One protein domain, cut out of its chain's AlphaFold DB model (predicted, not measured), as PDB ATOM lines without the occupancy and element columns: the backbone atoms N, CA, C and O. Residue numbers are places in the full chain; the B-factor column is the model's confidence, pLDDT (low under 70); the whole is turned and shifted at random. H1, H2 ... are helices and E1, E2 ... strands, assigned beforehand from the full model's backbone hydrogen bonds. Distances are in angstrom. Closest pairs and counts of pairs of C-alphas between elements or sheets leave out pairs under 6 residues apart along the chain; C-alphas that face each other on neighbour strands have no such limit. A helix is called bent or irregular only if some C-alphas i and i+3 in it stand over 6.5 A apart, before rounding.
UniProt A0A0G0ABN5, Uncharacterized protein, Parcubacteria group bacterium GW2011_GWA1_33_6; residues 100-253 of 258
ATOM      1  N   ARG A 100     151.040 137.473 128.908       73.31
ATOM      2  CA  ARG A 100     150.319 138.748 128.695       73.31
ATOM      3  C   ARG A 100     149.398 139.181 129.840       73.31
ATOM      4  O   ARG A 100     148.667 140.153 129.708       73.31
ATOM      5  N   THR A 101     149.446 138.486 130.969       78.00
ATOM      6  CA  THR A 101     148.638 138.763 132.152       78.00
ATOM      7  C   THR A 101     149.442 138.475 133.409       78.00
ATOM      8  O   THR A 101     150.296 137.586 133.446       78.00
ATOM      9  N   LEU A 102     149.121 139.214 134.462       83.25
ATOM     10  CA  LEU A 102     149.651 139.035 135.804       83.25
ATOM     11  C   LEU A 102     148.639 138.359 136.749       83.25
ATOM     12  O   LEU A 102     148.773 138.437 137.971       83.25
ATOM     13  N   GLU A 103     147.653 137.642 136.192       81.38
ATOM     14  CA  GLU A 103     146.633 136.871 136.926       81.38
ATOM     15  C   GLU A 103     147.246 135.928 137.977       81.38
ATOM     16  O   GLU A 103     146.793 135.911 139.121       81.38
ATOM     17  N   ASP A 104     148.330 135.216 137.640       79.00
ATOM     18  CA  ASP A 104     149.001 134.270 138.556       79.00
ATOM     19  C   ASP A 104     149.659 134.967 139.763       79.00
ATOM     20  O   ASP A 104     149.983 134.327 140.763       79.00
ATOM     21  N   TYR A 105     149.823 136.289 139.683       83.00
ATOM     22  CA  TYR A 105     150.317 137.155 140.753       83.00
ATOM     23  C   TYR A 105     149.192 137.965 141.407       83.00
ATOM     24  O   TYR A 105     149.463 138.886 142.171       83.00
ATOM     25  N   GLY A 106     147.926 137.646 141.119       80.25
ATOM     26  CA  GLY A 106     146.762 138.342 141.663       80.25
ATOM     27  C   GLY A 106     146.554 139.755 141.112       80.25
ATOM     28  O   GLY A 106     145.787 140.511 141.711       80.25
ATOM     29  N   LEU A 107     147.215 140.089 139.999       85.44
ATOM     30  CA  LEU A 107     147.212 141.397 139.339       85.44
ATOM     31  C   LEU A 107     146.741 141.301 137.867       85.44
ATOM     32  O   LEU A 107     147.443 141.773 136.976       85.44
ATOM     33  N   PRO A 108     145.592 140.665 137.567       81.06
ATOM     34  CA  PRO A 108     145.129 140.430 136.193       81.06
ATOM     35  C   PRO A 108     144.971 141.700 135.341       81.06
ATOM     36  O   PRO A 108     145.010 141.608 134.122       81.06
ATOM     37  N   GLU A 109     144.808 142.864 135.966       78.69
ATOM     38  CA  GLU A 109     144.640 144.159 135.304       78.69
ATOM     39  C   GLU A 109     145.936 144.763 134.739       78.69
ATOM     40  O   GLU A 109     145.880 145.733 133.988       78.69
ATOM     41  N   PHE A 110     147.097 144.221 135.112       84.25
ATOM     42  CA  PHE A 110     148.394 144.745 134.699       84.25
ATOM     43  C   PHE A 110     149.041 143.875 133.622       84.25
ATOM     44  O   PHE A 110     148.968 142.643 133.647       84.25
ATOM     45  N   SER A 111     149.784 144.531 132.732       83.69
ATOM     46  CA  SER A 111     150.676 143.894 131.764       83.69
ATOM     47  C   SER A 111     152.111 144.393 131.930       83.69
ATOM     48  O   SER A 111     152.391 145.335 132.682       83.69
ATOM     49  N   ILE A 112     153.045 143.720 131.257       87.19
ATOM     50  CA  ILE A 112     154.463 144.060 131.302       87.19
ATOM     51  C   ILE A 112     154.987 144.308 129.899       87.19
ATOM     52  O   ILE A 112     154.770 143.493 129.007       87.19
ATOM     53  N   LEU A 113     155.747 145.392 129.756       83.69
ATOM     54  CA  LEU A 113     156.579 145.647 128.586       83.69
ATOM     55  C   LEU A 113     158.058 145.533 128.944       83.69
ATOM     56  O   LEU A 113     158.503 145.901 130.033       83.69
ATOM     57  N   THR A 114     158.830 145.048 127.989       82.75
ATOM     58  CA  THR A 114     160.275 144.842 128.044       82.75
ATOM     59  C   THR A 114     160.937 145.528 126.854       82.75
ATOM     60  O   THR A 114     160.275 146.017 125.942       82.75
ATOM     61  N   GLY A 115     162.270 145.535 126.819       74.75
ATOM     62  CA  GLY A 115     162.997 146.033 125.648       74.75
ATOM     63  C   GLY A 115     162.713 145.261 124.352       74.75
ATOM     64  O   GLY A 115     162.992 145.791 123.283       74.75
ATOM     65  N   GLU A 116     162.159 144.043 124.420       72.94
ATOM     66  CA  GLU A 116     161.762 143.268 123.232       72.94
ATOM     67  C   GLU A 116     160.481 143.806 122.572       72.94
ATOM     68  O   GLU A 116     160.214 143.495 121.413       72.94
ATOM     69  N   ASP A 117     159.719 144.638 123.286       74.44
ATOM     70  CA  ASP A 117     158.481 145.253 122.800       74.44
ATOM     71  C   ASP A 117     158.729 146.585 122.085       74.44
ATOM     72  O   ASP A 117     157.791 147.189 121.587       74.44
ATOM     73  N   VAL A 118     159.975 147.063 122.022       70.62
ATOM     74  CA  VAL A 118     160.330 148.314 121.345       70.62
ATOM     75  C   VAL A 118     160.874 148.001 119.952       70.62
ATOM     76  O   VAL A 118     161.879 147.305 119.797       70.62
ATOM     77  N   ILE A 119     160.229 148.547 118.928       67.06
ATOM     78  CA  ILE A 119     160.633 148.447 117.527       67.06
ATOM     79  C   ILE A 119     161.299 149.766 117.126       67.06
ATOM     80  O   ILE A 119     160.738 150.835 117.335       67.06
ATOM     81  N   MET A 120     162.472 149.709 116.496       60.06
ATOM     82  CA  MET A 120     163.045 150.884 115.831       60.06
ATOM     83  C   MET A 120     162.548 150.938 114.391       60.06
ATOM     84  O   MET A 120     162.620 149.947 113.661       60.06
ATOM     85  N   VAL A 121     162.091 152.104 113.952       59.53
ATOM     86  CA  VAL A 121     161.717 152.315 112.553       59.53
ATOM     87  C   VAL A 121     162.872 153.028 111.856       59.53
ATOM     88  O   VAL A 121     163.233 154.132 112.242       59.53
ATOM     89  N   ASN A 122     163.460 152.386 110.840       50.41
ATOM     90  CA  ASN A 122     164.517 152.972 110.005       50.41
ATOM     91  C   ASN A 122     163.935 154.075 109.112       50.41
ATOM     92  O   ASN A 122     163.654 153.866 107.933       50.41
ATOM     93  N   ASP A 123     163.738 155.243 109.694       51.75
ATOM     94  CA  ASP A 123     163.378 156.469 109.007       51.75
ATOM     95  C   ASP A 123     164.172 157.585 109.684       51.75
ATOM     96  O   ASP A 123     164.189 157.663 110.911       51.75
ATOM     97  N   ASP A 124     164.808 158.462 108.906       45.59
ATOM     98  CA  ASP A 124     165.664 159.564 109.383       45.59
ATOM     99  C   ASP A 124     164.903 160.586 110.274       45.59
ATOM    100  O   ASP A 124     165.432 161.639 110.635       45.59
ATOM    101  N   ARG A 125     163.629 160.305 110.582       48.78
ATOM    102  CA  ARG A 125     162.651 161.142 111.282       48.78
ATOM    103  C   ARG A 125     161.789 160.386 112.314       48.78
ATOM    104  O   ARG A 125     160.943 161.032 112.926       48.78
ATOM    105  N   LYS A 126     161.959 159.066 112.506       54.66
ATOM    106  CA  LYS A 126     161.176 158.234 113.455       54.66
ATOM    107  C   LYS A 126     162.086 157.669 114.541       54.66
ATOM    108  O   LYS A 126     163.185 157.230 114.227       54.66
ATOM    109  N   SER A 127     161.649 157.667 115.801       57.25
ATOM    110  CA  SER A 127     162.534 157.277 116.908       57.25
ATOM    111  C   SER A 127     162.249 155.882 117.467       57.25
ATOM    112  O   SER A 127     163.203 155.214 117.835       57.25
ATOM    113  N   PHE A 128     160.998 155.415 117.541       60.97
ATOM    114  CA  PHE A 128     160.633 154.054 117.986       60.97
ATOM    115  C   PHE A 128     159.115 153.841 117.874       60.97
ATOM    116  O   PHE A 128     158.395 154.826 117.814       60.97
ATOM    117  N   GLU A 129     158.664 152.586 117.914       67.31
ATOM    118  CA  GLU A 129     157.270 152.144 118.074       67.31
ATOM    119  C   GLU A 129     157.188 150.992 119.098       67.31
ATOM    120  O   GLU A 129     158.215 150.389 119.428       67.31
ATOM    121  N   PHE A 130     155.992 150.633 119.584       68.00
ATOM    122  CA  PHE A 130     155.800 149.462 120.457       68.00
ATOM    123  C   PHE A 130     155.084 148.295 119.760       68.00
ATOM    124  O   PHE A 130     153.986 148.458 119.233       68.00
ATOM    125  N   ASN A 131     155.663 147.091 119.826       67.38
ATOM    126  CA  ASN A 131     154.970 145.860 119.458       67.38
ATOM    127  C   ASN A 131     154.064 145.393 120.604       67.38
ATOM    128  O   ASN A 131     154.499 144.655 121.487       67.38
ATOM    129  N   LEU A 132     152.802 145.817 120.594       63.53
ATOM    130  CA  LEU A 132     151.831 145.403 121.610       63.53
ATOM    131  C   LEU A 132     151.272 143.992 121.370       63.53
ATOM    132  O   LEU A 132     150.704 143.404 122.292       63.53
ATOM    133  N   ASP A 133     151.462 143.428 120.171       60.25
ATOM    134  CA  ASP A 133     151.124 142.038 119.873       60.25
ATOM    135  C   ASP A 133     152.348 141.240 119.380       60.25
ATOM    136  O   ASP A 133     152.637 141.199 118.184       60.25
ATOM    137  N   PRO A 134     153.046 140.502 120.265       49.91
ATOM    138  CA  PRO A 134     154.202 139.703 119.861       49.91
ATOM    139  C   PRO A 134     153.900 138.574 118.858       49.91
ATOM    140  O   PRO A 134     154.843 137.969 118.351       49.91
ATOM    141  N   LYS A 135     152.622 138.277 118.566       50.94
ATOM    142  CA  LYS A 135     152.203 137.267 117.576       50.94
ATOM    143  C   LYS A 135     151.919 137.861 116.200       50.94
ATOM    144  O   LYS A 135     151.842 137.099 115.237       50.94
ATOM    145  N   GLU A 136     151.774 139.179 116.085       50.59
ATOM    146  CA  GLU A 136     151.664 139.811 114.778       50.59
ATOM    147  C   GLU A 136     153.058 139.908 114.144       50.59
ATOM    148  O   GLU A 136     153.993 140.439 114.757       50.59
ATOM    149  N   PRO A 137     153.248 139.359 112.929       43.81
ATOM    150  CA  PRO A 137     154.519 139.479 112.244       43.81
ATOM    151  C   PRO A 137     154.785 140.957 111.986       43.81
ATOM    152  O   PRO A 137     153.958 141.660 111.404       43.81
ATOM    153  N   LEU A 138     155.964 141.421 112.401       48.69
ATOM    154  CA  LEU A 138     156.402 142.768 112.073       48.69
ATOM    155  C   LEU A 138     156.330 142.941 110.550       48.69
ATOM    156  O   LEU A 138     156.845 142.084 109.822       48.69
ATOM    157  N   PRO A 139     155.704 144.017 110.044       46.28
ATOM    158  CA  PRO A 139     155.693 144.272 108.615       46.28
ATOM    159  C   PRO A 139     157.138 144.343 108.110       46.28
ATOM    160  O   PRO A 139     158.038 144.810 108.807       46.28
ATOM    161  N   SER A 140     157.378 143.844 106.897       44.88
ATOM    162  CA  SER A 140     158.714 143.567 106.337       44.88
ATOM    163  C   SER A 140     159.663 144.775 106.254       44.88
ATOM    164  O   SER A 140     160.864 144.608 106.028       44.88
ATOM    165  N   ASN A 141     159.145 145.988 106.450       47.12
ATOM    166  CA  ASN A 141     159.878 147.252 106.519       47.12
ATOM    167  C   ASN A 141     160.323 147.652 107.943       47.12
ATOM    168  O   ASN A 141     161.066 148.622 108.086       47.12
ATOM    169  N   LYS A 142     159.899 146.929 108.983       46.62
ATOM    170  CA  LYS A 142     160.285 147.155 110.381       46.62
ATOM    171  C   LYS A 142     161.330 146.123 110.793       46.62
ATOM    172  O   LYS A 142     161.181 144.928 110.552       46.62
ATOM    173  N   ARG A 143     162.419 146.581 111.412       46.06
ATOM    174  CA  ARG A 143     163.460 145.710 111.972       46.06
ATOM    175  C   ARG A 143     163.523 145.945 113.473       46.06
ATOM    176  O   ARG A 143     163.575 147.088 113.910       46.06
ATOM    177  N   ILE A 144     163.582 144.875 114.262       47.91
ATOM    178  CA  ILE A 144     163.959 144.992 115.676       47.91
ATOM    179  C   ILE A 144     165.451 145.325 115.702       47.91
ATOM    180  O   ILE A 144     166.299 144.438 115.608       47.91
ATOM    181  N   ILE A 145     165.789 146.608 115.769       45.44
ATOM    182  CA  ILE A 145     167.167 147.043 115.983       45.44
ATOM    183  C   ILE A 145     167.313 147.289 117.479       45.44
ATOM    184  O   ILE A 145     166.737 148.225 118.021       45.44
ATOM    185  N   ILE A 146     168.089 146.443 118.155       47.50
ATOM    186  CA  ILE A 146     168.437 146.617 119.572       47.50
ATOM    187  C   ILE A 146     169.527 147.701 119.670       47.50
ATOM    188  O   ILE A 146     170.685 147.421 119.990       47.50
ATOM    189  N   ASP A 147     169.168 148.938 119.324       46.97
ATOM    190  CA  ASP A 147     170.059 150.102 119.324       46.97
ATOM    191  C   ASP A 147     170.228 150.691 120.744       46.97
ATOM    192  O   ASP A 147     169.496 150.368 121.687       46.97
ATOM    193  N   GLN A 148     171.208 151.578 120.925       45.81
ATOM    194  CA  GLN A 148     171.403 152.385 122.128       45.81
ATOM    195  C   GLN A 148     170.157 153.203 122.500       45.81
ATOM    196  O   GLN A 148     169.951 153.452 123.685       45.81
ATOM    197  N   GLU A 149     169.309 153.577 121.538       44.19
ATOM    198  CA  GLU A 149     168.063 154.309 121.798       44.19
ATOM    199  C   GLU A 149     166.950 153.422 122.380       44.19
ATOM    200  O   GLU A 149     166.336 153.809 123.374       44.19
ATOM    201  N   VAL A 150     166.794 152.175 121.918       49.28
ATOM    202  CA  VAL A 150     165.916 151.175 122.571       49.28
ATOM    203  C   VAL A 150     166.357 150.912 124.009       49.28
ATOM    204  O   VAL A 150     165.538 150.871 124.930       49.28
ATOM    205  N   LYS A 151     167.678 150.823 124.235       49.03
ATOM    206  CA  LYS A 151     168.247 150.692 125.587       49.03
ATOM    207  C   LYS A 151     167.896 151.876 126.499       49.03
ATOM    208  O   LYS A 151     167.889 151.681 127.717       49.03
ATOM    209  N   ARG A 152     167.612 153.072 125.957       55.22
ATOM    210  CA  ARG A 152     167.176 154.250 126.738       55.22
ATOM    211  C   ARG A 152     165.709 154.150 127.172       55.22
ATOM    212  O   ARG A 152     165.379 154.616 128.265       55.22
ATOM    213  N   LEU A 153     164.852 153.522 126.366       64.12
ATOM    214  CA  LEU A 153     163.417 153.375 126.646       64.12
ATOM    215  C   LEU A 153     163.155 152.251 127.652       64.12
ATOM    216  O   LEU A 153     162.636 152.504 128.742       64.12
ATOM    217  N   ILE A 154     163.597 151.029 127.344       72.62
ATOM    218  CA  ILE A 154     163.559 149.892 128.271       72.62
ATOM    219  C   ILE A 154     164.838 149.074 128.085       72.62
ATOM    220  O   ILE A 154     165.000 148.314 127.134       72.62
ATOM    221  N   SER A 155     165.789 149.230 129.006       74.62
ATOM    222  CA  SER A 155     167.018 148.430 128.985       74.62
ATOM    223  C   SER A 155     166.715 146.936 129.167       74.62
ATOM    224  O   SER A 155     165.781 146.599 129.887       74.62
ATOM    225  N   LYS A 156     167.573 146.047 128.645       72.94
ATOM    226  CA  LYS A 156     167.405 144.574 128.680       72.94
ATOM    227  C   LYS A 156     167.068 143.950 130.047       72.94
ATOM    228  O   LYS A 156     166.508 142.867 130.080       72.94
ATOM    229  N   ARG A 157     167.430 144.602 131.158       84.44
ATOM    230  CA  ARG A 157     167.213 144.113 132.536       84.44
ATOM    231  C   ARG A 157     166.172 144.925 133.307       84.44
ATOM    232  O   ARG A 157     166.208 144.988 134.537       84.44
ATOM    233  N   LYS A 158     165.300 145.621 132.582       89.44
ATOM    234  CA  LYS A 158     164.195 146.399 133.130       89.44
ATOM    235  C   LYS A 158     162.889 145.974 132.473       89.44
ATOM    236  O   LYS A 158     162.876 145.555 131.316       89.44
ATOM    237  N   PHE A 159     161.810 146.178 133.205       90.75
ATOM    238  CA  PHE A 159     160.452 146.016 132.722       90.75
ATOM    239  C   PHE A 159     159.620 147.238 133.109       90.75
ATOM    240  O   PHE A 159     159.936 147.932 134.078       90.75
ATOM    241  N   ILE A 160     158.575 147.514 132.339       90.12
ATOM    242  CA  ILE A 160     157.544 148.493 132.676       90.12
ATOM    243  C   ILE A 160     156.315 147.716 133.124       90.12
ATOM    244  O   ILE A 160     155.789 146.919 132.352       90.12
ATOM    245  N   LEU A 161     155.854 147.968 134.347       91.62
ATOM    246  CA  LEU A 161     154.509 147.598 134.767       91.62
ATOM    247  C   LEU A 161     153.540 148.629 134.189       91.62
ATOM    248  O   LEU A 161     153.602 149.809 134.552       91.62
ATOM    249  N   VAL A 162     152.698 148.199 133.260       88.06
ATOM    250  CA  VAL A 162     151.829 149.093 132.497       88.06
ATOM    251  C   VAL A 162     150.525 149.305 133.242       88.06
ATOM    252  O   VAL A 162     149.795 148.356 133.494       88.06
ATOM    253  N   PHE A 163     150.231 150.564 133.552       85.75
ATOM    254  CA  PHE A 163     148.939 150.966 134.093       85.75
ATOM    255  C   PHE A 163     147.929 151.213 132.978       85.75
ATOM    256  O   PHE A 163     146.759 150.882 133.126       85.75
ATOM    257  N   ALA A 164     148.364 151.809 131.866       78.50
ATOM    258  CA  ALA A 164     147.477 152.051 130.743       78.50
ATOM    259  C   ALA A 164     148.228 152.288 129.431       78.50
ATOM    260  O   ALA A 164     149.360 152.784 129.413       78.50
ATOM    261  N   ILE A 165     147.542 151.959 128.336       75.69
ATOM    262  CA  ILE A 165     147.957 152.204 126.957       75.69
ATOM    263  C   ILE A 165     146.798 152.906 126.250       75.69
ATOM    264  O   ILE A 165     145.677 152.407 126.285       75.69
ATOM    265  N   TYR A 166     147.056 154.044 125.607       71.00
ATOM    266  CA  TYR A 166     146.017 154.842 124.949       71.00
ATOM    267  C   TYR A 166     146.395 155.223 123.539       71.00
ATOM    268  O   TYR A 166     147.534 155.613 123.300       71.00
ATOM    269  N   HIS A 167     145.412 155.257 122.646       63.44
ATOM    270  CA  HIS A 167     145.561 155.937 121.368       63.44
ATOM    271  C   HIS A 167     145.408 157.455 121.537       63.44
ATOM    272  O   HIS A 167     144.446 157.932 122.135       63.44
ATOM    273  N   ILE A 168     146.344 158.219 120.978       65.00
ATOM    274  CA  ILE A 168     146.240 159.664 120.783       65.00
ATOM    275  C   ILE A 168     145.883 159.866 119.308       65.00
ATOM    276  O   ILE A 168     146.728 159.712 118.424       65.00
ATOM    277  N   GLY A 169     144.609 160.140 119.033       55.09
ATOM    278  CA  GLY A 169     144.128 160.404 117.679       55.09
ATOM    279  C   GLY A 169     144.670 161.725 117.123       55.09
ATOM    280  O   GLY A 169     145.024 162.640 117.873       55.09
ATOM    281  N   ASN A 170     144.708 161.848 115.792       49.94
ATOM    282  CA  ASN A 170     144.888 163.148 115.150       49.94
ATOM    283  C   ASN A 170     143.635 164.004 115.381       49.94
ATOM    284  O   ASN A 170     142.512 163.512 115.324       49.94
ATOM    285  N   LYS A 171     143.844 165.298 115.642       46.69
ATOM    286  CA  LYS A 171     142.854 166.310 116.066       46.69
ATOM    287  C   LYS A 171     141.660 166.572 115.115       46.69
ATOM    288  O   LYS A 171     141.044 167.628 115.229       46.69
ATOM    289  N   SER A 172     141.316 165.685 114.186       44.56
ATOM    290  CA  SER A 172     140.194 165.880 113.253       44.56
ATOM    291  C   SER A 172     138.980 164.983 113.485       44.56
ATOM    292  O   SER A 172     137.930 165.305 112.936       44.56
ATOM    293  N   ASP A 173     139.064 163.954 114.329       42.34
ATOM    294  CA  ASP A 173     137.893 163.149 114.686       42.34
ATOM    295  C   ASP A 173     137.508 163.403 116.146       42.34
ATOM    296  O   ASP A 173     138.317 163.277 117.064       42.34
ATOM    297  N   ASN A 174     136.256 163.809 116.346       44.03
ATOM    298  CA  ASN A 174     135.663 164.325 117.585       44.03
ATOM    299  C   ASN A 174     135.643 163.366 118.798       44.03
ATOM    300  O   ASN A 174     134.905 163.620 119.747       44.03
ATOM    301  N   GLU A 175     136.433 162.293 118.839       47.06
ATOM    302  CA  GLU A 175     136.441 161.349 119.960       47.06
ATOM    303  C   GLU A 175     137.838 160.772 120.243       47.06
ATOM    304  O   GLU A 175     138.161 159.643 119.899       47.06
ATOM    305  N   THR A 176     138.662 161.513 120.981       46.28
ATOM    306  CA  THR A 176     139.605 160.899 121.937       46.28
ATOM    307  C   THR A 176     139.396 161.560 123.298       46.28
ATOM    308  O   THR A 176     140.131 162.441 123.738       46.28
ATOM    309  N   LYS A 177     138.286 161.169 123.940       46.59
ATOM    310  CA  LYS A 177     137.840 161.595 125.276       46.59
ATOM    311  C   LYS A 177     138.796 161.105 126.372       46.59
ATOM    312  O   LYS A 177     138.434 160.206 127.122       46.59
ATOM    313  N   LEU A 178     139.997 161.665 126.492       51.38
ATOM    314  CA  LEU A 178     140.830 161.373 127.669       51.38
ATOM    315  C   LEU A 178     141.786 162.478 128.118       51.38
ATOM    316  O   LEU A 178     142.318 162.370 129.215       51.38
ATOM    317  N   ASP A 179     141.943 163.568 127.364       48.69
ATOM    318  CA  ASP A 179     142.809 164.685 127.788       48.69
ATOM    319  C   ASP A 179     142.257 165.473 129.005       48.69
ATOM    320  O   ASP A 179     142.877 166.437 129.446       48.69
ATOM    321  N   SER A 180     141.108 165.077 129.578       51.25
ATOM    322  CA  SER A 180     140.503 165.754 130.736       51.25
ATOM    323  C   SER A 180     139.579 164.884 131.613       51.25
ATOM    324  O   SER A 180     138.595 165.410 132.138       51.25
ATOM    325  N   SER A 181     139.790 163.567 131.732       61.91
ATOM    326  CA  SER A 181     138.939 162.729 132.601       61.91
ATOM    327  C   SER A 181     139.596 162.444 133.953       61.91
ATOM    328  O   SER A 181     140.802 162.218 134.028       61.91
ATOM    329  N   ASP A 182     138.792 162.399 135.022       67.31
ATOM    330  CA  ASP A 182     139.238 162.060 136.386       67.31
ATOM    331  C   ASP A 182     140.007 160.725 136.439       67.31
ATOM    332  O   ASP A 182     140.913 160.535 137.252       67.31
ATOM    333  N   TYR A 183     139.699 159.810 135.516       72.44
ATOM    334  CA  TYR A 183     140.369 158.522 135.367       72.44
ATOM    335  C   TYR A 183     141.824 158.643 134.899       72.44
ATOM    336  O   TYR A 183     142.686 157.927 135.407       72.44
ATOM    337  N   TYR A 184     142.122 159.566 133.978       76.25
ATOM    338  CA  TYR A 184     143.489 159.809 133.510       76.25
ATOM    339  C   TYR A 184     144.400 160.272 134.650       76.25
ATOM    340  O   TYR A 184     145.468 159.701 134.883       76.25
ATOM    341  N   GLU A 185     143.943 161.279 135.397       82.62
ATOM    342  CA  GLU A 185     144.662 161.813 136.553       82.62
ATOM    343  C   GLU A 185     144.796 160.767 137.660       82.62
ATOM    344  O   GLU A 185     145.864 160.626 138.254       82.62
ATOM    345  N   THR A 186     143.756 159.962 137.895       83.44
ATOM    346  CA  THR A 186     143.813 158.856 138.862       83.44
ATOM    347  C   THR A 186     144.920 157.863 138.513       83.44
ATOM    348  O   THR A 186     145.732 157.516 139.370       83.44
ATOM    349  N   ILE A 187     145.017 157.444 137.251       84.75
ATOM    350  CA  ILE A 187     146.033 156.487 136.793       84.75
ATOM    351  C   ILE A 187     147.439 157.080 136.870       84.75
ATOM    352  O   ILE A 187     148.365 156.417 137.345       84.75
ATOM    353  N   LEU A 188     147.601 158.336 136.445       88.19
ATOM    354  CA  LEU A 188     148.858 159.064 136.589       88.19
ATOM    355  C   LEU A 188     149.306 159.126 138.048       88.19
ATOM    356  O   LEU A 188     150.474 158.859 138.338       88.19
ATOM    357  N   ASN A 189     148.394 159.476 138.952       90.25
ATOM    358  CA  ASN A 189     148.693 159.601 140.371       90.25
ATOM    359  C   ASN A 189     149.043 158.244 140.978       90.25
ATOM    360  O   ASN A 189     150.081 158.143 141.618       90.25
ATOM    361  N   ARG A 190     148.309 157.166 140.671       91.12
ATOM    362  CA  ARG A 190     148.664 155.821 141.159       91.12
ATOM    363  C   ARG A 190     150.022 155.336 140.658       91.12
ATOM    364  O   ARG A 190     150.783 154.753 141.428       91.12
ATOM    365  N   ALA A 191     150.358 155.592 139.393       92.06
ATOM    366  CA  ALA A 191     151.668 155.236 138.852       92.06
ATOM    367  C   ALA A 191     152.798 156.051 139.514       92.06
ATOM    368  O   ALA A 191     153.842 155.494 139.861       92.06
ATOM    369  N   LYS A 192     152.594 157.356 139.742       94.31
ATOM    370  CA  LYS A 192     153.541 158.200 140.491       94.31
ATOM    371  C   LYS A 192     153.679 157.749 141.943       94.31
ATOM    372  O   LYS A 192     154.802 157.647 142.431       94.31
ATOM    373  N   ASP A 193     152.572 157.433 142.602       94.56
ATOM    374  CA  ASP A 193     152.544 156.973 143.988       94.56
ATOM    375  C   ASP A 193     153.278 155.641 144.133       94.56
ATOM    376  O   ASP A 193     154.085 155.489 145.046       94.56
ATOM    377  N   LEU A 194     153.072 154.698 143.206       95.38
ATOM    378  CA  LEU A 194     153.806 153.432 143.199       95.38
ATOM    379  C   LEU A 194     155.310 153.657 142.987       95.38
ATOM    380  O   LEU A 194     156.125 153.025 143.659       95.38
ATOM    381  N   ALA A 195     155.690 154.561 142.079       94.88
ATOM    382  CA  ALA A 195     157.092 154.921 141.873       94.88
ATOM    383  C   ALA A 195     157.710 155.571 143.126       94.88
ATOM    384  O   ALA A 195     158.855 155.278 143.465       94.88
ATOM    385  N   GLY A 196     156.950 156.410 143.837       94.88
ATOM    386  CA  GLY A 196     157.364 157.034 145.095       94.88
ATOM    387  C   GLY A 196     157.531 156.024 146.232       94.88
ATOM    388  O   GLY A 196     158.578 155.994 146.881       94.88
ATOM    389  N   GLU A 197     156.540 155.152 146.425       95.19
ATOM    390  CA  GLU A 197     156.551 154.066 147.416       95.19
ATOM    391  C   GLU A 197     157.746 153.121 147.203       95.19
ATOM    392  O   GLU A 197     158.362 152.645 148.153       95.19
ATOM    393  N   LEU A 198     158.116 152.879 145.944       93.88
ATOM    394  CA  LEU A 198     159.227 152.007 145.559       93.88
ATOM    395  C   LEU A 198     160.493 152.786 145.168       93.88
ATOM    396  O   LEU A 198     161.362 152.252 144.473       93.88
ATOM    397  N   SER A 199     160.639 154.029 145.634       90.81
ATOM    398  CA  SER A 199     161.785 154.894 145.312       90.81
ATOM    399  C   SER A 199     163.134 154.298 145.732       90.81
ATOM    400  O   SER A 199     164.123 154.450 145.012       90.81
ATOM    401  N   GLU A 200     163.180 153.524 146.823       92.38
ATOM    402  CA  GLU A 200     164.378 152.782 147.250       92.38
ATOM    403  C   GLU A 200     164.860 151.763 146.204       92.38
ATOM    404  O   GLU A 200     166.055 151.477 146.108       92.38
ATOM    405  N   LEU A 201     163.944 151.238 145.381       91.88
ATOM    406  CA  LEU A 201     164.255 150.335 144.266       91.88
ATOM    407  C   LEU A 201     164.661 151.087 142.996       91.88
ATOM    408  O   LEU A 201     164.896 150.473 141.956       91.88
ATOM    409  N   LYS A 202     164.763 152.419 143.067       92.06
ATOM    410  CA  LYS A 202     164.956 153.299 141.909       92.06
ATOM    411  C   LYS A 202     163.853 153.091 140.868       92.06
ATOM    412  O   LYS A 202     164.126 153.061 139.667       92.06
ATOM    413  N   ALA A 203     162.622 152.899 141.344       92.06
ATOM    414  CA  ALA A 203     161.441 152.864 140.502       92.06
ATOM    415  C   ALA A 203     161.262 154.218 139.810       92.06
ATOM    416  O   ALA A 203     161.387 155.273 140.431       92.06
ATOM    417  N   GLU A 204     160.980 154.190 138.513       92.94
ATOM    418  CA  GLU A 204     160.870 155.398 137.701       92.94
ATOM    419  C   GLU A 204     159.475 155.452 137.089       92.94
ATOM    420  O   GLU A 204     159.081 154.549 136.351       92.94
ATOM    421  N   PHE A 205     158.727 156.514 137.381       92.50
ATOM    422  CA  PHE A 205     157.480 156.787 136.677       92.50
ATOM    423  C   PHE A 205     157.753 156.981 135.180       92.50
ATOM    424  O   PHE A 205     158.705 157.661 134.789       92.50
ATOM    425  N   VAL A 206     156.899 156.388 134.348       87.25
ATOM    426  CA  VAL A 206     157.001 156.428 132.893       87.25
ATOM    427  C   VAL A 206     155.709 156.960 132.287       87.25
ATOM    428  O   VAL A 206     154.624 156.447 132.548       87.25
ATOM    429  N   ASN A 207     155.859 157.960 131.421       85.38
ATOM    430  CA  ASN A 207     154.825 158.455 130.520       85.38
ATOM    431  C   ASN A 207     155.478 158.687 129.154       85.38
ATOM    432  O   ASN A 207     156.099 159.725 128.924       85.38
ATOM    433  N   ILE A 208     155.432 157.668 128.296       78.25
ATOM    434  CA  ILE A 208     156.087 157.669 126.982       78.25
ATOM    435  C   ILE A 208     155.007 157.726 125.909       78.25
ATOM    436  O   ILE A 208     153.984 157.059 126.018       78.25
ATOM    437  N   CYS A 209     155.241 158.515 124.866       72.12
ATOM    438  CA  CYS A 209     154.433 158.494 123.653       72.12
ATOM    439  C   CYS A 209     155.269 157.945 122.500       72.12
ATOM    440  O   CYS A 209     156.445 158.291 122.385       72.12
ATOM    441  N   ASP A 210     154.643 157.137 121.654       66.44
ATOM    442  CA  ASP A 210     155.148 156.772 120.334       66.44
ATOM    443  C   ASP A 210     155.294 158.031 119.441       66.44
ATOM    444  O   ASP A 210     154.575 159.027 119.621       66.44
ATOM    445  N   THR A 211     156.247 158.017 118.507       55.97
ATOM    446  CA  THR A 211     156.523 159.123 117.574       55.97
ATOM    447  C   THR A 211     155.666 159.027 116.301       55.97
ATOM    448  O   THR A 211     155.807 158.106 115.511       55.97
ATOM    449  N   ASP A 212     154.799 160.026 116.096       54.22
ATOM    450  CA  ASP A 212     153.787 160.142 115.023       54.22
ATOM    451  C   ASP A 212     154.326 160.296 113.590       54.22
ATOM    452  O   ASP A 212     155.302 161.023 113.389       54.22
ATOM    453  N   TYR A 213     153.534 159.848 112.597       40.28
ATOM    454  CA  TYR A 213     152.919 160.764 111.611       40.28
ATOM    455  C   TYR A 213     151.716 160.114 110.877       40.28
ATOM    456  O   TYR A 213     151.847 159.058 110.267       40.28
ATOM    457  N   HIS A 214     150.570 160.804 110.900       41.75
ATOM    458  CA  HIS A 214     149.272 160.540 110.242       41.75
ATOM    459  C   HIS A 214     148.332 159.432 110.745       41.75
ATOM    460  O   HIS A 214     147.131 159.684 110.692       41.75
ATOM    461  N   ASP A 215     148.798 158.343 111.353       48.72
ATOM    462  CA  ASP A 215     147.905 157.284 111.857       48.72
ATOM    463  C   ASP A 215     148.211 156.957 113.333       48.72
ATOM    464  O   ASP A 215     149.097 156.168 113.623       48.72
ATOM    465  N   ALA A 216     147.476 157.609 114.247       50.16
ATOM    466  CA  ALA A 216     147.362 157.365 115.700       50.16
ATOM    467  C   ALA A 216     148.659 157.135 116.526       50.16
ATOM    468  O   ALA A 216     149.268 156.069 116.468       50.16
ATOM    469  N   LYS A 217     148.995 158.048 117.459       64.75
ATOM    470  CA  LYS A 217     150.038 157.761 118.472       64.75
ATOM    471  C   LYS A 217     149.526 156.784 119.518       64.75
ATOM    472  O   LYS A 217     148.331 156.746 119.803       64.75
ATOM    473  N   VAL A 218     150.444 156.117 120.211       69.38
ATOM    474  CA  VAL A 218     150.148 155.405 121.458       69.38
ATOM    475  C   VAL A 218     150.876 156.059 122.636       69.38
ATOM    476  O   VAL A 218     152.061 156.368 122.544       69.38
ATOM    477  N   ARG A 219     150.180 156.284 123.755       76.50
ATOM    478  CA  ARG A 219     150.749 156.713 125.042       76.50
ATOM    479  C   ARG A 219     150.764 155.540 126.011       76.50
ATOM    480  O   ARG A 219     149.730 154.917 126.217       76.50
ATOM    481  N   ILE A 220     151.906 155.298 126.644       81.12
ATOM    482  CA  ILE A 220     152.093 154.283 127.682       81.12
ATOM    483  C   ILE A 220     152.357 154.981 129.010       81.12
ATOM    484  O   ILE A 220     153.302 155.766 129.134       81.12
ATOM    485  N   ILE A 221     151.539 154.648 130.005       86.62
ATOM    486  CA  ILE A 221     151.707 155.074 131.393       86.62
ATOM    487  C   ILE A 221     152.037 153.852 132.237       86.62
ATOM    488  O   ILE A 221     151.349 152.831 132.180       86.62
ATOM    489  N   GLY A 222     153.088 153.955 133.042       91.31
ATOM    490  CA  GLY A 222     153.496 152.863 133.908       91.31
ATOM    491  C   GLY A 222     154.642 153.226 134.832       91.31
ATOM    492  O   GLY A 222     154.998 154.393 134.999       91.31
ATOM    493  N   VAL A 223     155.233 152.197 135.425       93.88
ATOM    494  CA  VAL A 223     156.407 152.340 136.289       93.88
ATOM    495  C   VAL A 223     157.470 151.352 135.848       93.88
ATOM    496  O   VAL A 223     157.199 150.168 135.642       93.88
ATOM    497  N   ARG A 224     158.688 151.855 135.670       93.88
ATOM    498  CA  ARG A 224     159.842 151.083 135.233       93.88
ATOM    499  C   ARG A 224     160.640 150.601 136.434       93.88
ATOM    500  O   ARG A 224     161.046 151.395 137.280       93.88
ATOM    501  N   PHE A 225     160.925 149.305 136.442       93.75
ATOM    502  CA  PHE A 225     161.682 148.612 137.480       93.75
ATOM    503  C   PHE A 225     162.794 147.779 136.858       93.75
ATOM    504  O   PHE A 225     162.787 147.509 135.655       93.75
ATOM    505  N   LYS A 226     163.751 147.337 137.672       93.38
ATOM    506  CA  LYS A 226     164.658 146.269 137.255       93.38
ATOM    507  C   LYS A 226     163.965 144.917 137.368       93.38
ATOM    508  O   LYS A 226     163.156 144.701 138.266       93.38
ATOM    509  N   ASN A 227     164.361 143.971 136.524       91.44
ATOM    510  CA  ASN A 227     163.808 142.617 136.543       91.44
ATOM    511  C   ASN A 227     164.044 141.924 137.896       91.44
ATOM    512  O   ASN A 227     163.175 141.205 138.377       91.44
ATOM    513  N   GLU A 228     165.178 142.184 138.559       93.62
ATOM    514  CA  GLU A 228     165.488 141.635 139.890       93.62
ATOM    515  C   GLU A 228     164.462 142.009 140.972       93.62
ATOM    516  O   GLU A 228     164.208 141.207 141.872       93.62
ATOM    517  N   ASP A 229     163.806 143.161 140.829       94.31
ATOM    518  CA  ASP A 229     162.849 143.695 141.799       94.31
ATOM    519  C   ASP A 229     161.428 143.151 141.615       94.31
ATOM    520  O   ASP A 229     160.575 143.391 142.471       94.31
ATOM    521  N   PHE A 230     161.177 142.384 140.545       92.00
ATOM    522  CA  PHE A 230     159.856 141.898 140.135       92.00
ATOM    523  C   PHE A 230     158.999 141.468 141.330       92.00
ATOM    524  O   PHE A 230     157.998 142.103 141.643       92.00
ATOM    525  N   ARG A 231     159.434 140.453 142.088       90.25
ATOM    526  CA  ARG A 231     158.647 139.893 143.202       90.25
ATOM    527  C   ARG A 231     158.322 140.915 144.294       90.25
ATOM    528  O   ARG A 231     157.238 140.846 144.868       90.25
ATOM    529  N   LYS A 232     159.240 141.843 144.582       93.25
ATOM    530  CA  LYS A 232     159.034 142.884 145.598       93.25
ATOM    531  C   LYS A 232     157.975 143.885 145.134       93.25
ATOM    532  O   LYS A 232     157.108 144.228 145.928       93.25
ATOM    533  N   VAL A 233     157.982 144.262 143.852       92.38
ATOM    534  CA  VAL A 233     156.953 145.131 143.248       92.38
ATOM    535  C   VAL A 233     155.558 144.516 143.409       92.38
ATOM    536  O   VAL A 233     154.668 145.159 143.967       92.38
ATOM    537  N   PHE A 234     155.373 143.253 143.006       91.12
ATOM    538  CA  PHE A 234     154.079 142.560 143.126       91.12
ATOM    539  C   PHE A 234     153.599 142.460 144.572       91.12
ATOM    540  O   PHE A 234     152.439 142.751 144.857       91.12
ATOM    541  N   ALA A 235     154.491 142.091 145.495       91.69
ATOM    542  CA  ALA A 235     154.156 142.007 146.913       91.69
ATOM    543  C   ALA A 235     153.689 143.361 147.474       91.69
ATOM    544  O   ALA A 235     152.691 143.412 148.192       91.69
ATOM    545  N   THR A 236     154.349 144.465 147.109       93.88
ATOM    546  CA  THR A 236     153.948 145.813 147.539       93.88
ATOM    547  C   THR A 236     152.547 146.180 147.053       93.88
ATOM    548  O   THR A 236     151.748 146.679 147.847       93.88
ATOM    549  N   ILE A 237     152.222 145.888 145.789       92.88
ATOM    550  CA  ILE A 237     150.891 146.158 145.225       92.88
ATOM    551  C   ILE A 237     149.829 145.302 145.922       92.88
ATOM    552  O   ILE A 237     148.782 145.810 146.319       92.88
ATOM    553  N   LEU A 238     150.101 144.011 146.133       89.94
ATOM    554  CA  LEU A 238     149.170 143.100 146.802       89.94
ATOM    555  C   LEU A 238     148.907 143.462 148.268       89.94
ATOM    556  O   LEU A 238     147.810 143.198 148.757       89.94
ATOM    557  N   ASN A 239     149.874 144.070 148.952       92.81
ATOM    558  CA  ASN A 239     149.709 144.550 150.324       92.81
ATOM    559  C   ASN A 239     148.987 145.907 150.399       92.81
ATOM    560  O   ASN A 239     148.519 146.284 151.467       92.81
ATOM    561  N   ASN A 240     148.867 146.627 149.279       91.38
ATOM    562  CA  ASN A 240     148.288 147.971 149.198       91.38
ATOM    563  C   ASN A 240     147.295 148.074 148.025       91.38
ATOM    564  O   ASN A 240     147.349 149.009 147.224       91.38
ATOM    565  N   LYS A 241     146.400 147.085 147.901       88.19
ATOM    566  CA  LYS A 241     145.553 146.897 146.709       88.19
ATOM    567  C   LYS A 241     144.762 148.144 146.329       88.19
ATOM    568  O   LYS A 241     144.779 148.529 145.170       88.19
ATOM    569  N   GLU A 242     144.122 148.784 147.300       85.44
ATOM    570  CA  GLU A 242     143.263 149.957 147.079       85.44
ATOM    571  C   GLU A 242     144.033 151.184 146.572       85.44
ATOM    572  O   GLU A 242     143.466 152.028 145.887       85.44
ATOM    573  N   ARG A 243     145.333 151.276 146.879       87.62
ATOM    574  CA  ARG A 243     146.180 152.399 146.454       87.62
ATOM    575  C   ARG A 243     146.670 152.239 145.022       87.62
ATOM    576  O   ARG A 243     146.833 153.234 144.326       87.62
ATOM    577  N   PHE A 244     146.945 151.007 144.596       90.00
ATOM    578  CA  PHE A 244     147.720 150.775 143.377       90.00
ATOM    579  C   PHE A 244     146.976 150.007 142.289       90.00
ATOM    580  O   PHE A 244     147.308 150.199 141.126       90.00
ATOM    581  N   ARG A 245     145.992 149.163 142.618       88.06
ATOM    582  CA  ARG A 245     145.248 148.379 141.615       88.06
ATOM    583  C   ARG A 245     144.246 149.243 140.867       88.06
ATOM    584  O   ARG A 245     143.776 150.241 141.403       88.06
ATOM    585  N   LEU A 246     143.901 148.837 139.649       81.12
ATOM    586  CA  LEU A 246     142.807 149.440 138.889       81.12
ATOM    587  C   LEU A 246     141.472 148.811 139.307       81.12
ATOM    588  O   LEU A 246     141.383 147.601 139.532       81.12
ATOM    589  N   THR A 247     140.434 149.630 139.425       81.25
ATOM    590  CA  THR A 247     139.058 149.183 139.626       81.25
ATOM    591  C   THR A 247     138.491 148.660 138.311       81.25
ATOM    592  O   THR A 247     138.986 148.948 137.223       81.25
ATOM    593  N   ARG A 248     137.411 147.882 138.392       77.88
ATOM    594  CA  ARG A 248     136.743 147.363 137.194       77.88
ATOM    595  C   ARG A 248     136.207 148.481 136.294       77.88
ATOM    596  O   ARG A 248     136.340 148.391 135.082       77.88
ATOM    597  N   GLU A 249     135.635 149.521 136.894       73.25
ATOM    598  CA  GLU A 249     135.096 150.690 136.189       73.25
ATOM    599  C   GLU A 249     136.193 151.429 135.415       73.25
ATOM    600  O   GLU A 249     136.002 151.796 134.257       73.25
ATOM    601  N   GLU A 250     137.373 151.575 136.025       73.69
ATOM    602  CA  GLU A 250     138.556 152.123 135.366       73.69
ATOM    603  C   GLU A 250     138.981 151.246 134.190       73.69
ATOM    604  O   GLU A 250     139.118 151.740 133.080       73.69
ATOM    605  N   ILE A 251     139.133 149.937 134.392       71.69
ATOM    606  CA  ILE A 251     139.543 149.008 133.328       71.69
ATOM    607  C   ILE A 251     138.581 149.070 132.129       71.69
ATOM    608  O   ILE A 251     139.030 149.165 130.984       71.69
ATOM    609  N   GLU A 252     137.269 149.058 132.390       70.38
ATOM    610  CA  GLU A 252     136.226 149.149 131.362       70.38
ATOM    611  C   GLU A 252     136.285 150.488 130.610       70.38
ATOM    612  O   GLU A 252     136.220 150.503 129.380       70.38
ATOM    613  N   TYR A 253     136.482 151.605 131.320       67.44
ATOM    614  CA  TYR A 253     136.636 152.930 130.713       67.44
ATOM    615  C   TYR A 253     137.866 153.025 129.796       67.44
ATOM    616  O   TYR A 253     137.820 153.668 128.748       67.44
TER     617      TYR A 253
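This is residues 100 to 253 of the 258 residues of an uncharacterized protein of Parcubacteria group bacterium GW2011_GWA1_33_6 (UniProt A0A0G0ABN5). A twisted wall of four antiparallel strands has its two long, bent strands E2 and E4 in the middle, and the long helix H2 packs along one face, over E4 and E3. At the end of E4 the chain turns straight into H3, which crosses the strands; H4 packs on H2, and H5 ends the printed part, while long loops, residues 115 to 147 and 169 to 181, join E1 to H1 and E2 to H2. The printed part has 154 residues, with named elements in the order E1 H1 E2 H2 E3 E4 H3 H4 H5; the sheet's order is E1 - E2 - E4 - E3. The class is mixed, helices and strands, with under half of the residues in named elements. The whole is compact, with a radius of gyration of the C-alphas of 16.1 A and spans of 45 by 39 by 26 A.

Start with the inner strands E2, residues 158 to 168, and E4, residues 217 to 226: N 161 and O 223 are 2.9 A apart, within hydrogen-bond range. E2 bends by 74 degrees at residue 163, and E4 by 59 degrees at residue 222. Edge strand E3, residues 204 to 209, forms a hairpin with E4, with N 206 and O 222 at 2.8 A. At the other edge, E1, residues 111 to 114, has N 160 of E2 2.8 A from its O 113. H2, residues 182 to 197, has a height over the sheet of 8.5 A and runs along the strands, at 12 degrees to E4 on the local plane; its closest C-alphas to E4 are those of Ala 191 and Gly 222, 5.8 A. E2, H2 and E3 make a split strand-helix-strand unit, two strands running the same way with E4 between them, and its crossover is right-handed. H3, residues 227 to 239, runs across the strands, at 76 degrees to E4 on the local plane; H2 and H3 with the sheet make two layers, helices on one face of a sheet. H4, residues 241 to 244, touches H2 at residues 190 to 194 alone, with the C-alphas of Arg 190 and Phe 244 closest at 5.6 A. H5, residues 248 to 253, is close to H2 but not clearly touching, the C-alphas of Tyr 183 and Glu 250 being closest at 6.7 A. H1, residues 148 to 153, only grazes the sheet with residues 151 to 153. In H1, H2 and H5 every O i to N i+4 pair is within hydrogen-bond range, in H3 7 of 9 are, and H4 is too short for such a pair.

Find C-alpha 111 at (150.676, 143.894, 131.764), where E1 begins. E2 is 25.5 A from first to last C-alpha, E4 26.4 A, H2 22.0 A and H3 19.8 A; H3 is irregular, C-alphas 228 and 231 being 7.8 A apart. H5 ends at C-alpha 253, (136.636, 152.930, 130.713).

The two C-alphas farthest apart, those of Asp 124 and Asn 239, are 46.4 A apart, and the printed part has no cut. The links E1 to H1 and E2 to H2 are long. The mean pLDDT of the printed part is 72.7; look for values under 70 at residues 119 to 153, 167 to 182, 210 to 218 and 253.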